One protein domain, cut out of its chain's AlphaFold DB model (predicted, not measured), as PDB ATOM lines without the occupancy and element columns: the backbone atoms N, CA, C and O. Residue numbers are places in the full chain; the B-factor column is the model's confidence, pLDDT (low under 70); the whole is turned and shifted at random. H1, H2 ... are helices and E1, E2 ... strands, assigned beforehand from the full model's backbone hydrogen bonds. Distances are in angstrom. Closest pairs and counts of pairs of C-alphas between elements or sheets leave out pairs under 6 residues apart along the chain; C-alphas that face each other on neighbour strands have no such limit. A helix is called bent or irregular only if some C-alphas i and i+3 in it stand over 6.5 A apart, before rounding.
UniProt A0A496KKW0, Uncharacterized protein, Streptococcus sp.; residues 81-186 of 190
ATOM      1  N   LYS A  81      74.103 161.643 209.365       97.44
ATOM      2  CA  LYS A  81      72.845 162.139 209.932       97.44
ATOM      3  C   LYS A  81      71.889 162.633 208.847       97.44
ATOM      4  O   LYS A  81      70.747 162.197 208.823       97.44
ATOM      5  N   ILE A  82      72.351 163.466 207.910       97.25
ATOM      6  CA  ILE A  82      71.511 163.952 206.799       97.25
ATOM      7  C   ILE A  82      70.910 162.790 205.998       97.25
ATOM      8  O   ILE A  82      69.711 162.794 205.735       97.25
ATOM      9  N   ILE A  83      71.716 161.786 205.639       97.38
ATOM     10  CA  ILE A  83      71.249 160.627 204.859       97.38
ATOM     11  C   ILE A  83      70.187 159.840 205.636       97.38
ATOM     12  O   ILE A  83      69.143 159.488 205.089       97.38
ATOM     13  N   VAL A  84      70.425 159.595 206.926       98.06
ATOM     14  CA  VAL A  84      69.458 158.925 207.806       98.06
ATOM     15  C   VAL A  84      68.151 159.711 207.863       98.06
ATOM     16  O   VAL A  84      67.088 159.135 207.649       98.06
ATOM     17  N   LEU A  85      68.212 161.024 208.098       98.31
ATOM     18  CA  LEU A  85      67.019 161.864 208.195       98.31
ATOM     19  C   LEU A  85      66.246 161.927 206.873       98.31
ATOM     20  O   LEU A  85      65.020 161.939 206.896       98.31
ATOM     21  N   GLN A  86      66.924 161.895 205.725       98.00
ATOM     22  CA  GLN A  86      66.268 161.783 204.419       98.00
ATOM     23  C   GLN A  86      65.503 160.459 204.273       98.00
ATOM     24  O   GLN A  86      64.358 160.465 203.821       98.00
ATOM     25  N   ASN A  87      66.090 159.340 204.708       98.12
ATOM     26  CA  ASN A  87      65.416 158.039 204.699       98.12
ATOM     27  C   ASN A  87      64.216 158.006 205.657       98.12
ATOM     28  O   ASN A  87      63.159 157.483 205.303       98.12
ATOM     29  N   VAL A  88      64.352 158.610 206.841       98.44
ATOM     30  CA  VAL A  88      63.255 158.766 207.808       98.44
ATOM     31  C   VAL A  88      62.128 159.609 207.214       98.44
ATOM     32  O   VAL A  88      60.980 159.181 207.234       98.44
ATOM     33  N   VAL A  89      62.440 160.766 206.623       98.38
ATOM     34  CA  VAL A  89      61.458 161.625 205.940       98.38
ATOM     35  C   VAL A  89      60.733 160.862 204.835       98.38
ATOM     36  O   VAL A  89      59.507 160.917 204.750       98.38
ATOM     37  N   TYR A  90      61.469 160.114 204.009       98.25
ATOM     38  CA  TYR A  90      60.870 159.284 202.966       98.25
ATOM     39  C   TYR A  90      59.908 158.244 203.558       98.25
ATOM     40  O   TYR A  90      58.785 158.106 203.077       98.25
ATOM     41  N   HIS A  91      60.307 157.562 204.633       98.19
ATOM     42  CA  HIS A  91      59.465 156.588 205.326       98.19
ATOM     43  C   HIS A  91      58.180 157.212 205.882       98.19
ATOM     44  O   HIS A  91      57.093 156.665 205.700       98.19
ATOM     45  N   LEU A  92      58.304 158.361 206.550       97.75
ATOM     46  CA  LEU A  92      57.177 159.084 207.135       97.75
ATOM     47  C   LEU A  92      56.177 159.494 206.053       97.75
ATOM     48  O   LEU A  92      54.992 159.200 206.177       97.75
ATOM     49  N   ASN A  93      56.658 160.064 204.949       97.38
ATOM     50  CA  ASN A  93      55.806 160.505 203.845       97.38
ATOM     51  C   ASN A  93      55.014 159.372 203.177       97.38
ATOM     52  O   ASN A  93      53.954 159.629 202.615       97.38
ATOM     53  N   GLN A  94      55.508 158.133 203.231       96.31
ATOM     54  CA  GLN A  94      54.827 156.976 202.643       96.31
ATOM     55  C   GLN A  94      53.843 156.303 203.604       96.31
ATOM     56  O   GLN A  94      52.811 155.793 203.175       96.31
ATOM     57  N   ASN A  95      54.172 156.268 204.896       97.06
ATOM     58  CA  ASN A  95      53.531 155.342 205.829       97.06
ATOM     59  C   ASN A  95      52.766 156.028 206.966       97.06
ATOM     60  O   ASN A  95      51.844 155.425 207.500       97.06
ATOM     61  N   LEU A  96      53.093 157.277 207.327       96.00
ATOM     62  CA  LEU A  96      52.602 157.913 208.558       96.00
ATOM     63  C   LEU A  96      51.071 157.917 208.676       96.00
ATOM     64  O   LEU A  96      50.534 157.480 209.687       96.00
ATOM     65  N   ASN A  97      50.373 158.376 207.635       93.88
ATOM     66  CA  ASN A  97      48.910 158.449 207.646       93.88
ATOM     67  C   ASN A  97      48.268 157.054 207.676       93.88
ATOM     68  O   ASN A  97      47.245 156.855 208.313       93.88
ATOM     69  N   ARG A  98      48.869 156.065 207.006       95.31
ATOM     70  CA  ARG A  98      48.348 154.692 207.021       95.31
ATOM     71  C   ARG A  98      48.530 154.040 208.391       95.31
ATOM     72  O   ARG A  98      47.654 153.310 208.830       95.31
ATOM     73  N   ASP A  99      49.678 154.276 209.019       96.31
ATOM     74  CA  ASP A  99      50.095 153.540 210.208       96.31
ATOM     75  C   ASP A  99      49.590 154.196 211.508       96.31
ATOM     76  O   ASP A  99      49.380 153.486 212.487       96.31
ATOM     77  N   LEU A 100      49.380 155.521 211.523       94.94
ATOM     78  CA  LEU A 100      48.933 156.276 212.705       94.94
ATOM     79  C   LEU A 100      47.652 157.102 212.496       94.94
ATOM     80  O   LEU A 100      47.229 157.778 213.425       94.94
ATOM     81  N   GLU A 101      47.075 157.134 211.290       94.12
ATOM     82  CA  GLU A 101      45.924 157.997 210.931       94.12
ATOM     83  C   GLU A 101      46.166 159.512 211.126       94.12
ATOM     84  O   GLU A 101      45.253 160.334 211.010       94.12
ATOM     85  N   ILE A 102      47.425 159.908 211.349       94.12
ATOM     86  CA  ILE A 102      47.844 161.304 211.479       94.12
ATOM     87  C   ILE A 102      47.866 161.952 210.095       94.12
ATOM     88  O   ILE A 102      48.646 161.581 209.211       94.12
ATOM     89  N   LYS A 103      47.027 162.975 209.922       93.00
ATOM     90  CA  LYS A 103      46.913 163.733 208.673       93.00
ATOM     91  C   LYS A 103      47.933 164.862 208.614       93.00
ATOM     92  O   LYS A 103      48.069 165.650 209.552       93.00
ATOM     93  N   THR A 104      48.584 164.988 207.463       95.50
ATOM     94  CA  THR A 104      49.550 166.051 207.184       95.50
ATOM     95  C   THR A 104      49.036 167.023 206.126       95.50
ATOM     96  O   THR A 104      48.246 166.658 205.256       95.50
ATOM     97  N   VAL A 105      49.479 168.280 206.202       94.56
ATOM     98  CA  VAL A 105      49.162 169.320 205.200       94.56
ATOM     99  C   VAL A 105      50.180 169.364 204.062       94.56
ATOM    100  O   VAL A 105      49.889 169.872 202.980       94.56
ATOM    101  N   SER A 106      51.378 168.832 204.292       95.00
ATOM    102  CA  SER A 106      52.461 168.762 203.317       95.00
ATOM    103  C   SER A 106      53.440 167.636 203.680       95.00
ATOM    104  O   SER A 106      53.393 167.109 204.799       95.00
ATOM    105  N   PRO A 107      54.322 167.232 202.747       96.81
ATOM    106  CA  PRO A 107      55.354 166.248 203.039       96.81
ATOM    107  C   PRO A 107      56.268 166.705 204.179       96.81
ATOM    108  O   PRO A 107      56.673 167.866 204.236       96.81
ATOM    109  N   SER A 108      56.638 165.775 205.054       97.19
ATOM    110  CA  SER A 108      57.664 165.967 206.071       97.19
ATOM    111  C   SER A 108      58.988 166.403 205.443       97.19
ATOM    112  O   SER A 108      59.326 166.002 204.324       97.19
ATOM    113  N   THR A 109      59.761 167.193 206.182       97.50
ATOM    114  CA  THR A 109      61.058 167.727 205.741       97.50
ATOM    115  C   THR A 109      62.131 167.519 206.804       97.50
ATOM    116  O   THR A 109      61.845 167.181 207.953       97.50
ATOM    117  N   SER A 110      63.394 167.702 206.421       95.94
ATOM    118  CA  SER A 110      64.520 167.736 207.353       95.94
ATOM    119  C   SER A 110      65.448 168.894 207.018       95.94
ATOM    120  O   SER A 110      65.723 169.170 205.851       95.94
ATOM    121  N   ASN A 111      65.967 169.537 208.061       86.75
ATOM    122  CA  ASN A 111      66.990 170.578 207.987       86.75
ATOM    123  C   ASN A 111      68.401 170.050 208.334       86.75
ATOM    124  O   ASN A 111      69.307 170.839 208.585       86.75
ATOM    125  N   GLY A 112      68.590 168.726 208.417       87.94
ATOM    126  CA  GLY A 112      69.848 168.101 208.851       87.94
ATOM    127  C   GLY A 112      70.068 168.085 210.372       87.94
ATOM    128  O   GLY A 112      70.990 167.420 210.852       87.94
ATOM    129  N   VAL A 113      69.212 168.765 211.141       90.81
ATOM    130  CA  VAL A 113      69.175 168.701 212.610       90.81
ATOM    131  C   VAL A 113      68.122 167.696 213.061       90.81
ATOM    132  O   VAL A 113      68.425 166.824 213.870       90.81
ATOM    133  N   GLY A 114      66.932 167.768 212.473       94.94
ATOM    134  CA  GLY A 114      65.782 166.969 212.862       94.94
ATOM    135  C   GLY A 114      64.804 166.737 211.716       94.94
ATOM    136  O   GLY A 114      65.133 166.971 210.548       94.94
ATOM    137  N   VAL A 115      63.598 166.286 212.052       98.12
ATOM    138  CA  VAL A 115      62.488 166.104 211.103       98.12
ATOM    139  C   VAL A 115      61.317 166.982 211.505       98.12
ATOM    140  O   VAL A 115      61.034 167.135 212.688       98.12
ATOM    141  N   TRP A 116      60.654 167.574 210.518       98.00
ATOM    142  CA  TRP A 116      59.433 168.350 210.693       98.00
ATOM    143  C   TRP A 116      58.283 167.627 210.001       98.00
ATOM    144  O   TRP A 116      58.395 167.247 208.834       98.00
ATOM    145  N   ILE A 117      57.176 167.446 210.715       98.00
ATOM    146  CA  ILE A 117      55.926 166.905 210.180       98.00
ATOM    147  C   ILE A 117      54.868 168.000 210.282       98.00
ATOM    148  O   ILE A 117      54.579 168.479 211.375       98.00
ATOM    149  N   TYR A 118      54.298 168.391 209.145       97.69
ATOM    150  CA  TYR A 118      53.300 169.455 209.067       97.69
ATOM    151  C   TYR A 118      51.906 168.865 209.234       97.69
ATOM    152  O   TYR A 118      51.426 168.145 208.361       97.69
ATOM    153  N   LEU A 119      51.271 169.154 210.358       97.44
ATOM    154  CA  LEU A 119      50.033 168.539 210.811       97.44
ATOM    155  C   LEU A 119      48.816 169.382 210.422       97.44
ATOM    156  O   LEU A 119      48.888 170.606 210.317       97.44
ATOM    157  N   VAL A 120      47.668 168.724 210.251       95.44
ATOM    158  CA  VAL A 120      46.381 169.414 210.047       95.44
ATOM    159  C   VAL A 120      45.902 170.108 211.331       95.44
ATOM    160  O   VAL A 120      45.304 171.181 211.277       95.44
ATOM    161  N   ASN A 121      46.185 169.515 212.487       94.75
ATOM    162  CA  ASN A 121      45.737 169.950 213.806       94.75
ATOM    163  C   ASN A 121      46.793 169.627 214.869       94.75
ATOM    164  O   ASN A 121      47.725 168.864 214.617       94.75
ATOM    165  N   ASN A 122      46.635 170.209 216.062       96.25
ATOM    166  CA  ASN A 122      47.420 169.791 217.219       96.25
ATOM    167  C   ASN A 122      47.135 168.317 217.547       96.25
ATOM    168  O   ASN A 122      46.035 167.831 217.271       96.25
ATOM    169  N   LEU A 123      48.116 167.656 218.159       96.06
ATOM    170  CA  LEU A 123      48.005 166.279 218.628       96.06
ATOM    171  C   LEU A 123      47.588 166.255 220.096       96.06
ATOM    172  O   LEU A 123      48.048 167.080 220.889       96.06
ATOM    173  N   ASN A 124      46.742 165.297 220.454       95.62
ATOM    174  CA  ASN A 124      46.525 164.942 221.853       95.62
ATOM    175  C   ASN A 124      47.713 164.123 222.405       95.62
ATOM    176  O   ASN A 124      48.632 163.756 221.667       95.62
ATOM    177  N   ASP A 125      47.707 163.846 223.710       94.94
ATOM    178  CA  ASP A 125      48.822 163.160 224.373       94.94
ATOM    179  C   ASP A 125      49.050 161.736 223.836       94.94
ATOM    180  O   ASP A 125      50.199 161.336 223.633       94.94
ATOM    181  N   ASP A 126      47.981 161.002 223.518       96.19
ATOM    182  CA  ASP A 126      48.062 159.642 222.973       96.19
ATOM    183  C   ASP A 126      48.625 159.634 221.544       96.19
ATOM    184  O   ASP A 126      49.473 158.806 221.196       96.19
ATOM    185  N   GLU A 127      48.194 160.581 220.708       96.81
ATOM    186  CA  GLU A 127      48.711 160.789 219.355       96.81
ATOM    187  C   GLU A 127      50.184 161.192 219.395       96.81
ATOM    188  O   GLU A 127      50.992 160.662 218.631       96.81
ATOM    189  N   LYS A 128      50.558 162.092 220.312       96.44
ATOM    190  CA  LYS A 128      51.946 162.518 220.503       96.44
ATOM    191  C   LYS A 128      52.822 161.347 220.944       96.44
ATOM    192  O   LYS A 128      53.882 161.138 220.357       96.44
ATOM    193  N   PHE A 129      52.372 160.559 221.918       96.06
ATOM    194  CA  PHE A 129      53.084 159.372 222.391       96.06
ATOM    195  C   PHE A 129      53.227 158.311 221.291       96.06
ATOM    196  O   PHE A 129      54.304 157.744 221.089       96.06
ATOM    197  N   SER A 130      52.161 158.061 220.532       97.44
ATOM    198  CA  SER A 130      52.176 157.116 219.410       97.44
ATOM    199  C   SER A 130      53.137 157.568 218.313       97.44
ATOM    200  O   SER A 130      53.940 156.777 217.816       97.44
ATOM    201  N   LEU A 131      53.107 158.857 217.981       97.94
ATOM    202  CA  LEU A 131      53.991 159.465 217.000       97.94
ATOM    203  C   LEU A 131      55.461 159.426 217.442       97.94
ATOM    204  O   LEU A 131      56.337 159.119 216.632       97.94
ATOM    205  N   GLU A 132      55.735 159.694 218.717       97.56
ATOM    206  CA  GLU A 132      57.073 159.596 219.299       97.56
ATOM    207  C   GLU A 132      57.637 158.175 219.172       97.56
ATOM    208  O   GLU A 132      58.720 157.976 218.614       97.56
ATOM    209  N   ASN A 133      56.878 157.173 219.621       97.88
ATOM    210  CA  ASN A 133      57.289 155.770 219.554       97.88
ATOM    211  C   ASN A 133      57.464 155.286 218.116       97.88
ATOM    212  O   ASN A 133      58.433 154.588 217.801       97.88
ATOM    213  N   TYR A 134      56.558 155.686 217.226       98.19
ATOM    214  CA  TYR A 134      56.665 155.370 215.811       98.19
ATOM    215  C   TYR A 134      57.938 155.965 215.211       98.19
ATOM    216  O   TYR A 134      58.692 155.253 214.550       98.19
ATOM    217  N   PHE A 135      58.245 157.235 215.493       98.19
ATOM    218  CA  PHE A 135      59.471 157.870 215.018       98.19
ATOM    219  C   PHE A 135      60.730 157.162 215.536       98.19
ATOM    220  O   PHE A 135      61.639 156.899 214.749       98.19
ATOM    221  N   ILE A 136      60.771 156.791 216.823       97.50
ATOM    222  CA  ILE A 136      61.865 155.996 217.416       97.50
ATOM    223  C   ILE A 136      62.028 154.658 216.670       97.50
ATOM    224  O   ILE A 136      63.141 154.255 216.312       97.50
ATOM    225  N   GLY A 137      60.917 153.987 216.365       97.62
ATOM    226  CA  GLY A 137      60.909 152.761 215.569       97.62
ATOM    227  C   GLY A 137      61.377 152.969 214.125       97.62
ATOM    228  O   GLY A 137      62.039 152.106 213.559       97.62
ATOM    229  N   VAL A 138      61.071 154.110 213.508       98.00
ATOM    230  CA  VAL A 138      61.491 154.421 212.135       98.00
ATOM    231  C   VAL A 138      62.976 154.766 212.077       98.00
ATOM    232  O   VAL A 138      63.688 154.197 211.252       98.00
ATOM    233  N   ILE A 139      63.474 155.655 212.942       97.81
ATOM    234  CA  ILE A 139      64.886 156.067 212.917       97.81
ATOM    235  C   ILE A 139      65.828 154.891 213.203       97.81
ATOM    236  O   ILE A 139      66.838 154.746 212.515       97.81
ATOM    237  N   SER A 140      65.449 153.989 214.113       97.12
ATOM    238  CA  SER A 140      66.235 152.789 214.441       97.12
ATOM    239  C   SER A 140      66.359 151.780 213.289       97.12
ATOM    240  O   SER A 140      67.309 151.001 213.264       97.12
ATOM    241  N   LYS A 141      65.472 151.819 212.280       97.75
ATOM    242  CA  LYS A 141      65.626 151.022 211.043       97.75
ATOM    243  C   LYS A 141      66.776 151.516 210.165       97.75
ATOM    244  O   LYS A 141      67.296 150.752 209.357       97.75
ATOM    245  N   TYR A 142      67.128 152.795 210.277       97.69
ATOM    246  CA  TYR A 142      68.077 153.459 209.383       97.69
ATOM    247  C   TYR A 142      69.416 153.772 210.046       97.69
ATOM    248  O   TYR A 142      70.379 154.070 209.341       97.69
ATOM    249  N   THR A 143      69.497 153.726 211.377       97.38
ATOM    250  CA  THR A 143      70.737 153.987 212.105       97.38
ATOM    251  C   THR A 143      70.732 153.392 213.509       97.38
ATOM    252  O   THR A 143      69.690 153.280 214.149       97.38
ATOM    253  N   SER A 144      71.929 153.086 214.006       95.88
ATOM    254  CA  SER A 144      72.218 152.834 215.421       95.88
ATOM    255  C   SER A 144      73.092 153.935 216.039       95.88
ATOM    256  O   SER A 144      73.654 153.736 217.107       95.88
ATOM    257  N   GLU A 145      73.288 155.058 215.342       96.38
ATOM    258  CA  GLU A 145      74.157 156.171 215.759       96.38
ATOM    259  C   GLU A 145      73.352 157.355 216.312       96.38
ATOM    260  O   GLU A 145      73.809 158.060 217.213       96.38
ATOM    261  N   PHE A 146      72.139 157.564 215.791       97.69
ATOM    262  CA  PHE A 146      71.287 158.693 216.152       97.69
ATOM    263  C   PHE A 146      69.973 158.230 216.770       97.69
ATOM    264  O   PHE A 146      69.419 157.203 216.382       97.69
ATOM    265  N   ALA A 147      69.452 159.033 217.688       97.12
ATOM    266  CA  ALA A 147      68.163 158.817 218.322       97.12
ATOM    267  C   ALA A 147      67.384 160.126 218.419       97.12
ATOM    268  O   ALA A 147      67.940 161.223 218.332       97.12
ATOM    269  N   LEU A 148      66.075 159.988 218.608       96.94
ATOM    270  CA  LEU A 148      65.224 161.098 219.001       96.94
ATOM    271  C   LEU A 148      65.711 161.652 220.345       96.94
ATOM    272  O   LEU A 148      65.838 160.898 221.306       96.94
ATOM    273  N   ASP A 149      65.961 162.954 220.419       96.38
ATOM    274  CA  ASP A 149      66.180 163.647 221.685       96.38
ATOM    275  C   ASP A 149      64.826 164.051 222.277       96.38
ATOM    276  O   ASP A 149      64.431 163.546 223.334       96.38
ATOM    277  N   VAL A 150      64.084 164.886 221.542       94.25
ATOM    278  CA  VAL A 150      62.799 165.452 221.961       94.25
ATOM    279  C   VAL A 150      61.822 165.575 220.790       94.25
ATOM    280  O   VAL A 150      62.216 165.876 219.661       94.25
ATOM    281  N   LEU A 151      60.539 165.360 221.090       95.94
ATOM    282  CA  LEU A 151      59.406 165.706 220.238       95.94
ATOM    283  C   LEU A 151      58.662 166.913 220.823       95.94
ATOM    284  O   LEU A 151      58.085 166.839 221.914       95.94
ATOM    285  N   THR A 152      58.596 167.989 220.047       95.38
ATOM    286  CA  THR A 152      57.781 169.173 220.347       95.38
ATOM    287  C   THR A 152      56.691 169.319 219.297       95.38
ATOM    288  O   THR A 152      56.949 169.138 218.112       95.38
ATOM    289  N   VAL A 153      55.471 169.646 219.721       96.81
ATOM    290  CA  VAL A 153      54.373 169.998 218.812       96.81
ATOM    291  C   VAL A 153      53.999 171.440 219.098       96.81
ATOM    292  O   VAL A 153      53.629 171.768 220.222       96.81
ATOM    293  N   GLU A 154      54.137 172.304 218.100       96.31
ATOM    294  CA  GLU A 154      53.893 173.737 218.253       96.31
ATOM    295  C   GLU A 154      53.310 174.356 216.981       96.31
ATOM    296  O   GLU A 154      53.384 173.787 215.889       96.31
ATOM    297  N   GLN A 155      52.699 175.531 217.128       96.19
ATOM    298  CA  GLN A 155      52.187 176.297 216.001       96.19
ATOM    299  C   GLN A 155      53.293 177.204 215.450       96.19
ATOM    300  O   GLN A 155      53.699 178.172 216.090       96.19
ATOM    301  N   VAL A 156      53.753 176.918 214.235       94.69
ATOM    302  CA  VAL A 156      54.809 177.668 213.550       94.69
ATOM    303  C   VAL A 156      54.183 178.655 212.566       94.69
ATOM    304  O   VAL A 156      53.363 178.290 211.714       94.69
ATOM    305  N   ILE A 157      54.582 179.928 212.658       93.00
ATOM    306  CA  ILE A 157      54.080 181.002 211.789       93.00
ATOM    307  C   ILE A 157      54.323 180.632 210.318       93.00
ATOM    308  O   ILE A 157      55.451 180.366 209.908       93.00
ATOM    309  N   GLY A 158      53.252 180.618 209.522       89.62
ATOM    310  CA  GLY A 158      53.298 180.294 208.093       89.62
ATOM    311  C   GLY A 158      53.315 178.798 207.750       89.62
ATOM    312  O   GLY A 158      53.131 178.470 206.583       89.62
ATOM    313  N   ALA A 159      53.478 177.900 208.728       89.88
ATOM    314  CA  ALA A 159      53.485 176.446 208.516       89.88
ATOM    315  C   ALA A 159      52.341 175.702 209.235       89.88
ATOM    316  O   ALA A 159      52.060 174.555 208.893       89.88
ATOM    317  N   GLY A 160      51.653 176.347 210.184       94.38
ATOM    318  CA  GLY A 160      50.561 175.732 210.944       94.38
ATOM    319  C   GLY A 160      51.080 174.887 212.108       94.38
ATOM    320  O   GLY A 160      52.084 175.243 212.720       94.38
ATOM    321  N   TRP A 161      50.388 173.797 212.439       97.31
ATOM    322  CA  TRP A 161      50.843 172.861 213.469       97.31
ATOM    323  C   TRP A 161      52.003 172.019 212.944       97.31
ATOM    324  O   TRP A 161      51.899 171.411 211.881       97.31
ATOM    325  N   VAL A 162      53.110 171.971 213.684       97.69
ATOM    326  CA  VAL A 162      54.305 171.217 213.295       97.69
ATOM    327  C   VAL A 162      54.765 170.348 214.456       97.69
ATOM    328  O   VAL A 162      54.983 170.841 215.560       97.69
ATOM    329  N   ALA A 163      54.944 169.055 214.190       97.75
ATOM    330  CA  ALA A 163      55.696 168.159 215.060       97.75
ATOM    331  C   ALA A 163      57.179 168.205 214.668       97.75
ATOM    332  O   ALA A 163      57.553 167.851 213.545       97.75
ATOM    333  N   ILE A 164      58.011 168.670 215.595       97.56
ATOM    334  CA  ILE A 164      59.447 168.879 215.443       97.56
ATOM    335  C   ILE A 164      60.175 167.809 216.253       97.56
ATOM    336  O   ILE A 164      60.051 167.741 217.474       97.56
ATOM    337  N   PHE A 165      60.956 166.991 215.556       97.75
ATOM    338  CA  PHE A 165      61.763 165.923 216.132       97.75
ATOM    339  C   PHE A 165      63.219 166.355 216.111       97.75
ATOM    340  O   PHE A 165      63.824 166.372 215.035       97.75
ATOM    341  N   ASP A 166      63.790 166.688 217.267       96.88
ATOM    342  CA  ASP A 166      65.235 166.891 217.359       96.88
ATOM    343  C   ASP A 166      65.936 165.535 217.447       96.88
ATOM    344  O   ASP A 166      65.544 164.659 218.216       96.88
ATOM    345  N   VAL A 167      66.976 165.351 216.646       97.19
ATOM    346  CA  VAL A 167      67.718 164.096 216.564       97.19
ATOM    347  C   VAL A 167      69.153 164.368 216.969       97.19
ATOM    348  O   VAL A 167      69.810 165.234 216.399       97.19
ATOM    349  N   LYS A 168      69.687 163.601 217.912       96.81
ATOM    350  CA  LYS A 168      71.081 163.720 218.362       96.81
ATOM    351  C   LYS A 168      71.787 162.377 218.264       96.81
ATOM    352  O   LYS A 168      71.179 161.384 217.859       96.81
ATOM    353  N   THR A 169      73.080 162.343 218.579       95.94
ATOM    354  CA  THR A 169      73.748 161.059 218.827       95.94
ATOM    355  C   THR A 169      73.022 160.338 219.963       95.94
ATOM    356  O   THR A 169      72.392 160.982 220.807       95.94
ATOM    357  N   ILE A 170      73.072 159.004 219.986       94.31
ATOM    358  CA  ILE A 170      72.431 158.236 221.066       94.31
ATOM    359  C   ILE A 170      72.933 158.705 222.432       94.31
ATOM    360  O   ILE A 170      72.123 158.929 223.322       94.31
ATOM    361  N   GLU A 171      74.239 158.919 222.580       93.88
ATOM    362  CA  GLU A 171      74.841 159.374 223.837       93.88
ATOM    363  C   GLU A 171      74.254 160.712 224.308       93.88
ATOM    364  O   GLU A 171      73.811 160.817 225.452       93.88
ATOM    365  N   GLU A 172      74.177 161.709 223.422       94.50
ATOM    366  CA  GLU A 172      73.608 163.022 223.743       94.50
ATOM    367  C   GLU A 172      72.109 162.944 224.050       94.50
ATOM    368  O   GLU A 172      71.652 163.517 225.036       94.50
ATOM    369  N   ALA A 173      71.334 162.225 223.232       94.00
ATOM    370  CA  ALA A 173      69.897 162.066 223.448       94.00
ATOM    371  C   ALA A 173      69.610 161.355 224.781       94.00
ATOM    372  O   ALA A 173      68.735 161.763 225.542       94.00
ATOM    373  N   THR A 174      70.374 160.308 225.092       92.62
ATOM    374  CA  THR A 174      70.271 159.554 226.342       92.62
ATOM    375  C   THR A 174      70.639 160.419 227.547       92.62
ATOM    376  O   THR A 174      69.890 160.434 228.525       92.62
ATOM    377  N   TYR A 175      71.727 161.189 227.469       93.06
ATOM    378  CA  TYR A 175      72.111 162.142 228.511       93.06
ATOM    379  C   TYR A 175      71.029 163.207 228.742       93.06
ATOM    380  O   TYR A 175      70.583 163.403 229.872       93.06
ATOM    381  N   ASN A 176      70.541 163.845 227.675       92.75
ATOM    382  CA  ASN A 176      69.527 164.897 227.761       92.75
ATOM    383  C   ASN A 176      68.201 164.388 228.342       92.75
ATOM    384  O   ASN A 176      67.558 165.078 229.133       92.75
ATOM    385  N   ARG A 177      67.788 163.169 227.982       87.50
ATOM    386  CA  ARG A 177      66.587 162.530 228.539       87.50
ATOM    387  C   ARG A 177      66.728 162.264 230.038       87.50
ATOM    388  O   ARG A 177      65.798 162.569 230.780       87.50
ATOM    389  N   MET A 178      67.883 161.763 230.484       87.88
ATOM    390  CA  MET A 178      68.167 161.577 231.913       87.88
ATOM    391  C   MET A 178      68.178 162.908 232.677       87.88
ATOM    392  O   MET A 178      67.615 162.991 233.769       87.88
ATOM    393  N   ALA A 179      68.766 163.958 232.097       87.62
ATOM    394  CA  ALA A 179      68.786 165.289 232.699       87.62
ATOM    395  C   ALA A 179      67.363 165.833 232.908       87.62
ATOM    396  O   ALA A 179      67.012 166.207 234.025       87.62
ATOM    397  N   ARG A 180      66.501 165.757 231.882       85.56
ATOM    398  CA  ARG A 180      65.096 166.199 231.977       85.56
ATOM    399  C   ARG A 180      64.290 165.420 233.018       85.56
ATOM    400  O   ARG A 180      63.477 166.004 233.721       85.56
ATOM    401  N   GLN A 181      64.524 164.114 233.153       80.19
ATOM    402  CA  GLN A 181      63.876 163.309 234.197       80.19
ATOM    403  C   GLN A 181      64.338 163.691 235.610       80.19
ATOM    404  O   GLN A 181      63.579 163.539 236.561       80.19
ATOM    405  N   THR A 182      65.566 164.187 235.754       75.00
ATOM    406  CA  THR A 182      66.116 164.591 237.052       75.00
ATOM    407  C   THR A 182      65.641 165.987 237.459       75.00
ATOM    408  O   THR A 182      65.347 166.196 238.630       75.00
ATOM    409  N   GLU A 183      65.504 166.921 236.509       71.38
ATOM    410  CA  GLU A 183      64.953 168.265 236.755       71.38
ATOM    411  C   GLU A 183      63.489 168.222 237.217       71.38
ATOM    412  O   GLU A 183      63.113 168.953 238.124       71.38
ATOM    413  N   ILE A 184      62.675 167.322 236.654       59.19
ATOM    414  CA  ILE A 184      61.262 167.159 237.045       59.19
ATOM    415  C   ILE A 184      61.120 166.599 238.475       59.19
ATOM    416  O   ILE A 184      60.121 166.861 239.135       59.19
ATOM    417  N   ASN A 185      62.118 165.857 238.969       56.69
ATOM    418  CA  ASN A 185      62.091 165.230 240.296       56.69
ATOM    419  C   ASN A 185      62.618 166.131 241.426       56.69
ATOM    420  O   ASN A 185      62.614 165.711 242.582       56.69
ATOM    421  N   GLN A 186      63.096 167.341 241.122       56.47
ATOM    422  CA  GLN A 186      63.387 168.345 242.145       56.47
ATOM    423  C   GLN A 186      62.087 169.085 242.485       56.47
ATOM    424  O   GLN A 186      61.891 170.226 242.079       56.47
TER     425      GLN A 186
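What this domain is: This is residues 81 to 186 of the 190 residues of an uncharacterized protein of Streptococcus sp. (UniProt A0A496KKW0). A twisted sheet of three strands has H2 slanting over E3 and E2, with H1 packed on H2 and beside E1. H3 packs on E2 with residues 170 to 177, and residues 178 to 186 stick out. The 106 printed residues run H1, E1, H2, E2, E3, H3; the sheet's order is E1, E3, E2, antiparallel. The class is mixed, helices and strands; the whole is compact, with a radius of gyration of the C-alphas of 13.6 A and spans of 37 by 31 by 25 A.

How they stand to each other: H1, residues 81 to 100, is irregular, with C-alphas 94 and 97 7.9 A apart and a kink of 51 degrees near residue 94. It stands at the sheet's level, beside E1, residues 114 to 119; their closest C-alphas, Leu 85 and Val 115, are 6.9 A apart. H2, residues 125 to 142, touches H1 at a steep tilt of 47 degrees, opposite ways; their closest C-alphas, Val 84 and Tyr 142, are 5.9 A apart. E2, residues 146 to 156, bends by 63 degrees at residue 153 and forms a hairpin with E3, residues 160 to 169, with N 154 and O 162 3.1 A apart. E3 is antiparallel to E1, with N 117 and O 163 2.9 A apart. H2 is over E3 and E2, at a height over the sheet of 9.3 A. E1, H2 and E2 make a split strand-helix-strand unit, its two strands running the same way with E3 between them; the crossover is right-handed. H3, residues 170 to 184, is over E2; their closest C-alphas, Asp 149 and Ala 173, are 4.4 A apart. H3 is apart from H1 and H2. O i to N i+4 pairs are within hydrogen-bond range throughout H3, 14 of 16 in H1 and 12 of 14 in H2.

Where its parts are: H1 begins at C-alpha 81 (72.845, 162.139, 209.932) and is 24.8 A long, E1 16.0 A, H2 26.3 A, E2 25.3 A and E3 28.5 A. H3, 21.4 A, ends at C-alpha 184 (61.262, 167.159, 237.045).

The domain as a whole: The printed part has no cut. The C-alphas of Gln 94 and Gln 186 are the farthest apart, 42.0 A. The link from H1 to E1 is long, 13 residues; the others are tight. Mean pLDDT of the printed part is 94.0; residues 184 to 186 are under 70.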